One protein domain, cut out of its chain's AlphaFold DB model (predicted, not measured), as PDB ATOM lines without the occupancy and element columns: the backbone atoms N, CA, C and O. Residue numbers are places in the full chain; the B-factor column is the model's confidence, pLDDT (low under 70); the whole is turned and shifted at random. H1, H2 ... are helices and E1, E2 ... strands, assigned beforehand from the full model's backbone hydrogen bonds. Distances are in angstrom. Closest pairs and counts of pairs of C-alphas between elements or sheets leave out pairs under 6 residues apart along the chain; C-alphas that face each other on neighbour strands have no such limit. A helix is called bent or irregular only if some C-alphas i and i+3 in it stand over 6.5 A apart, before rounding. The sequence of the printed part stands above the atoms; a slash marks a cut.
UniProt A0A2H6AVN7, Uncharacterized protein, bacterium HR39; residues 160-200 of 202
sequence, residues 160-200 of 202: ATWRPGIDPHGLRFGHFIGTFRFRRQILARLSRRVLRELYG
ATOM      1  N   ALA A 160      26.861  26.638 -37.161       96.94
ATOM      2  CA  ALA A 160      26.970  25.185 -37.089       96.94
ATOM      3  C   ALA A 160      28.388  24.671 -36.849       96.94
ATOM      4  O   ALA A 160      29.385  25.244 -37.294       96.94
ATOM      5  N   THR A 161      28.461  23.489 -36.237       96.75
ATOM      6  CA  THR A 161      29.610  22.599 -36.409       96.75
ATOM      7  C   THR A 161      29.616  22.102 -37.852       96.75
ATOM      8  O   THR A 161      28.746  21.330 -38.264       96.75
ATOM      9  N   TRP A 162      30.577  22.568 -38.648       96.06
ATOM     10  CA  TRP A 162      30.635  22.254 -40.065       96.06
ATOM     11  C   TRP A 162      30.985  20.780 -40.287       96.06
ATOM     12  O   TRP A 162      31.961  20.248 -39.755       96.06
ATOM     13  N   ARG A 163      30.194  20.134 -41.143       93.69
ATOM     14  CA  ARG A 163      30.369  18.758 -41.608       93.69
ATOM     15  C   ARG A 163      29.897  18.647 -43.061       93.69
ATOM     16  O   ARG A 163      29.173  19.526 -43.534       93.69
ATOM     17  N   PRO A 164      30.276  17.590 -43.800       92.88
ATOM     18  CA  PRO A 164      29.747  17.362 -45.144       92.88
ATOM     19  C   PRO A 164      28.220  17.374 -45.153       92.88
ATOM     20  O   PRO A 164      27.597  16.789 -44.272       92.88
ATOM     21  N   GLY A 165      27.641  18.031 -46.155       91.06
ATOM     22  CA  GLY A 165      26.199  18.262 -46.249       91.06
ATOM     23  C   GLY A 165      25.768  19.653 -45.779       91.06
ATOM     24  O   GLY A 165      24.699  20.098 -46.172       91.06
ATOM     25  N   ILE A 166      26.609  20.370 -45.024       92.56
ATOM     26  CA  ILE A 166      26.396  21.789 -44.709       92.56
ATOM     27  C   ILE A 166      27.126  22.639 -45.749       92.56
ATOM     28  O   ILE A 166      28.330  22.449 -45.965       92.56
ATOM     29  N   ASP A 167      26.408  23.574 -46.378       93.31
ATOM     30  CA  ASP A 167      27.011  24.550 -47.285       93.31
ATOM     31  C   ASP A 167      27.909  25.516 -46.490       93.31
ATOM     32  O   ASP A 167      27.405  26.319 -45.702       93.31
ATOM     33  N   PRO A 168      29.241  25.477 -46.682       91.19
ATOM     34  CA  PRO A 168      30.147  26.371 -45.974       91.19
ATOM     35  C   PRO A 168      29.955  27.853 -46.329       91.19
ATOM     36  O   PRO A 168      30.419  28.708 -45.578       91.19
ATOM     37  N   HIS A 169      29.322  28.181 -47.463       88.69
ATOM     38  CA  HIS A 169      29.094  29.567 -47.871       88.69
ATOM     39  C   HIS A 169      27.859  30.200 -47.222       88.69
ATOM     40  O   HIS A 169      27.829  31.426 -47.123       88.69
ATOM     41  N   GLY A 170      26.907  29.389 -46.749       91.56
ATOM     42  CA  GLY A 170      25.738  29.837 -45.987       91.56
ATOM     43  C   GLY A 170      26.008  30.068 -44.495       91.56
ATOM     44  O   GLY A 170      25.151  30.594 -43.796       91.56
ATOM     45  N   LEU A 171      27.193  29.702 -43.996       95.19
ATOM     46  CA  LEU A 171      27.547  29.895 -42.592       95.19
ATOM     47  C   LEU A 171      27.812  31.370 -42.268       95.19
ATOM     48  O   LEU A 171      28.615  32.034 -42.925       95.19
ATOM     49  N   ARG A 172      27.225  31.841 -41.169       96.62
ATOM     50  CA  ARG A 172      27.598  33.075 -40.460       96.62
ATOM     51  C   ARG A 172      28.685  32.796 -39.430       96.62
ATOM     52  O   ARG A 172      29.577  33.622 -39.243       96.62
ATOM     53  N   PHE A 173      28.654  31.611 -38.825       98.00
ATOM     54  CA  PHE A 173      29.690  31.105 -37.935       98.00
ATOM     55  C   PHE A 173      29.869  29.595 -38.123       98.00
ATOM     56  O   PHE A 173      28.896  28.841 -38.137       98.00
ATOM     57  N   GLY A 174      31.116  29.145 -38.238       97.31
ATOM     58  CA  GLY A 174      31.446  27.730 -38.398       97.31
ATOM     59  C   GLY A 174      32.423  27.237 -37.342       97.31
ATOM     60  O   GLY A 174      33.462  27.856 -37.139       97.31
ATOM     61  N   HIS A 175      32.137  26.088 -36.732       97.75
ATOM     62  CA  HIS A 175      33.104  25.324 -35.942       97.75
ATOM     63  C   HIS A 175      33.589  24.110 -36.748       97.75
ATOM     64  O   HIS A 175      32.802  23.239 -37.112       97.75
ATOM     65  N   PHE A 176      34.882  24.039 -37.056       97.12
ATOM     66  CA  PHE A 176      35.473  23.029 -37.938       97.12
ATOM     67  C   PHE A 176      36.183  21.928 -37.142       97.12
ATOM     68  O   PHE A 176      37.358  21.637 -37.364       97.12
ATOM     69  N   ILE A 177      35.454  21.292 -36.227       93.44
ATOM     70  CA  ILE A 177      36.010  20.379 -35.225       93.44
ATOM     71  C   ILE A 177      36.847  19.224 -35.808       93.44
ATOM     72  O   ILE A 177      36.511  18.590 -36.815       93.44
ATOM     73  N   GLY A 178      37.940  18.894 -35.120       91.50
ATOM     74  CA  GLY A 178      38.699  17.667 -35.367       91.50
ATOM     75  C   GLY A 178      39.337  17.641 -36.755       91.50
ATOM     76  O   GLY A 178      40.094  18.535 -37.117       91.50
ATOM     77  N   THR A 179      39.084  16.601 -37.551       93.94
ATOM     78  CA  THR A 179      39.656  16.501 -38.908       93.94
ATOM     79  C   THR A 179      38.965  17.423 -39.914       93.94
ATOM     80  O   THR A 179      39.515  17.676 -40.991       93.94
ATOM     81  N   PHE A 180      37.793  17.976 -39.581       94.62
ATOM     82  CA  PHE A 180      37.054  18.847 -40.487       94.62
ATOM     83  C   PHE A 180      37.764  20.181 -40.760       94.62
ATOM     84  O   PHE A 180      37.663  20.663 -41.889       94.62
ATOM     85  N   ARG A 181      38.595  20.703 -39.841       94.69
ATOM     86  CA  ARG A 181      39.443  21.895 -40.086       94.69
ATOM     87  C   ARG A 181      40.398  21.756 -41.264       94.69
ATOM     88  O   ARG A 181      40.723  22.745 -41.914       94.69
ATOM     89  N   PHE A 182      40.813  20.534 -41.586       95.12
ATOM     90  CA  PHE A 182      41.710  20.265 -42.712       95.12
ATOM     91  C   PHE A 182      40.958  19.847 -43.980       95.12
ATOM     92  O   PHE A 182      41.525  19.806 -45.077       95.12
ATOM     93  N   ARG A 183      39.663  19.532 -43.867       94.88
ATOM     94  CA  ARG A 183      38.905  18.927 -44.957       94.88
ATOM     95  C   ARG A 183      38.725  19.915 -46.103       94.88
ATOM     96  O   ARG A 183      38.103  20.965 -45.959       94.88
ATOM     97  N   ARG A 184      39.267  19.549 -47.271       94.00
ATOM     98  CA  ARG A 184      39.217  20.352 -48.508       94.00
ATOM     99  C   ARG A 184      39.675  21.808 -48.305       94.00
ATOM    100  O   ARG A 184      39.239  22.687 -49.051       94.00
ATOM    101  N   GLN A 185      40.497  22.066 -47.283       95.19
ATOM    102  CA  GLN A 185      40.974  23.403 -46.918       95.19
ATOM    103  C   GLN A 185      39.836  24.438 -46.800       95.19
ATOM    104  O   GLN A 185      40.000  25.591 -47.194       95.19
ATOM    105  N   ILE A 186      38.643  24.027 -46.348       95.31
ATOM    106  CA  ILE A 186      37.470  24.916 -46.315       95.31
ATOM    107  C   ILE A 186      37.680  26.044 -45.309       95.31
ATOM    108  O   ILE A 186      37.558  27.200 -45.706       95.31
ATOM    109  N   LEU A 187      38.088  25.722 -44.075       96.38
ATOM    110  CA  LEU A 187      38.421  26.724 -43.060       96.38
ATOM    111  C   LEU A 187      39.437  27.733 -43.613       96.38
ATOM    112  O   LEU A 187      39.143  28.918 -43.673       96.38
ATOM    113  N   ALA A 188      40.569  27.265 -44.149       95.88
ATOM    114  CA  ALA A 188      41.600  28.140 -44.708       95.88
ATOM    115  C   ALA A 188      41.091  29.043 -45.851       95.88
ATOM    116  O   ALA A 188      41.430  30.228 -45.913       95.88
ATOM    117  N   ARG A 189      40.266  28.516 -46.766       95.44
ATOM    118  CA  ARG A 189      39.695  29.302 -47.875       95.44
ATOM    119  C   ARG A 189      38.706  30.358 -47.385       95.44
ATOM    120  O   ARG A 189      38.757  31.488 -47.875       95.44
ATOM    121  N   LEU A 190      37.849  30.015 -46.423       95.94
ATOM    122  CA  LEU A 190      36.913  30.955 -45.807       95.94
ATOM    123  C   LEU A 190      37.649  32.020 -44.992       95.94
ATOM    124  O   LEU A 190      37.364  33.198 -45.173       95.94
ATOM    125  N   SER A 191      38.648  31.643 -44.190       95.44
ATOM    126  CA  SER A 191      39.477  32.592 -43.439       95.44
ATOM    127  C   SER A 191      40.140  33.598 -44.373       95.44
ATOM    128  O   SER A 191      40.077  34.796 -44.125       95.44
ATOM    129  N   ARG A 192      40.710  33.146 -45.500       95.50
ATOM    130  CA  ARG A 192      41.267  34.060 -46.509       95.50
ATOM    131  C   ARG A 192      40.206  35.002 -47.063       95.50
ATOM    132  O   ARG A 192      40.492  36.182 -47.189       95.50
ATOM    133  N   ARG A 193      39.002  34.515 -47.382       94.31
ATOM    134  CA  ARG A 193      37.900  35.375 -47.844       94.31
ATOM    135  C   ARG A 193      37.570  36.463 -46.817       94.31
ATOM    136  O   ARG A 193      37.610  37.629 -47.181       94.31
ATOM    137  N   VAL A 194      37.336  36.082 -45.561       94.75
ATOM    138  CA  VAL A 194      37.008  37.016 -44.469       94.75
ATOM    139  C   VAL A 194      38.123  38.045 -44.273       94.75
ATOM    140  O   VAL A 194      37.856  39.237 -44.178       94.75
ATOM    141  N   LEU A 195      39.390  37.619 -44.284       94.25
ATOM    142  CA  LEU A 195      40.527  38.538 -44.178       94.25
ATOM    143  C   LEU A 195      40.575  39.544 -45.336       94.25
ATOM    144  O   LEU A 195      40.864  40.716 -45.105       94.25
ATOM    145  N   ARG A 196      40.272  39.118 -46.569       93.94
ATOM    146  CA  ARG A 196      40.191  40.038 -47.715       93.94
ATOM    147  C   ARG A 196      39.049  41.042 -47.564       93.94
ATOM    148  O   ARG A 196      39.231  42.204 -47.904       93.94
ATOM    149  N   GLU A 197      37.902  40.611 -47.052       91.75
ATOM    150  CA  GLU A 197      36.738  41.478 -46.819       91.75
ATOM    151  C   GLU A 197      36.997  42.499 -45.701       91.75
ATOM    152  O   GLU A 197      36.636  43.664 -45.848       91.75
ATOM    153  N   LEU A 198      37.677  42.097 -44.623       90.94
ATOM    154  CA  LEU A 198      37.991  42.976 -43.491       90.94
ATOM    155  C   LEU A 198      39.115  43.973 -43.788       90.94
ATOM    156  O   LEU A 198      39.049  45.119 -43.352       90.94
ATOM    157  N   TYR A 199      40.158  43.538 -44.498       91.31
ATOM    158  CA  TYR A 199      41.386  44.322 -44.666       91.31
ATOM    159  C   TYR A 199      41.621  44.816 -46.099       91.31
ATOM    160  O   TYR A 199      42.626  45.473 -46.357       91.31
ATOM    161  N   GLY A 200      40.745  44.488 -47.051       79.75
ATOM    162  CA  GLY A 200      40.884  44.895 -48.454       79.75
ATOM    163  C   GLY A 200      42.115  44.318 -49.168       79.75
ATOM    164  O   GLY A 200      42.477  44.787 -50.248       79.75
TER     165      GLY A 200
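This is residues 160 to 200 of the 202 residues of an uncharacterized protein of bacterium HR39 (UniProt A0A2H6AVN7). One long helix, H1, has a kink near residue 186, and its last part sticks out as an arm from a small body. Beside the first part of H1, the stretch of residues 160 to 172 winds in an open loop and leads into the short strand E1, with residues 160 and 161 next to 174 and 175 of E1. The printed part has 41 residues, with one named strand and one named helix, in the order E1, H1; the class is mostly helix. The whole is compact, with a radius of gyration of the C-alphas of 10.3 A, yet elongated by the arm, spanning 30 by 18 by 13 A.

H1 is residues 178 to 199, 28.4 A from first to last C-alpha, from C-alpha 178 at (38.699, 17.667, -35.367) to C-alpha 199 at (41.386, 44.322, -44.666). H1 is irregular: C-alphas 181 and 184 are 8.6 A apart. E1 is residues 173 to 175, with C-alpha 173 at (29.690, 31.105, -37.935).

H1 has a kink of 72 degrees near residue 186. In H1, 12 of 18 O i to N i+4 pairs are within hydrogen-bond range. A tight link of 2 residues joins E1 to H1. E1 and H1 are only just apart, their closest C-alphas being 8.3 A from each other. E1 pairs with no named strand, but residues 160 to 161 pair with 174 to 175 of E1, parallel.

The C-alphas of Gly 165 and Gly 200 are the two farthest apart, at 30.5 A. Residues 191 to 200, of which 191 to 199 belong to H1, stand free; the body without them spans 19 by 16 by 15 A. The printed part has no cut. The mean pLDDT of the printed part is 94.0, and no printed residue is under 70.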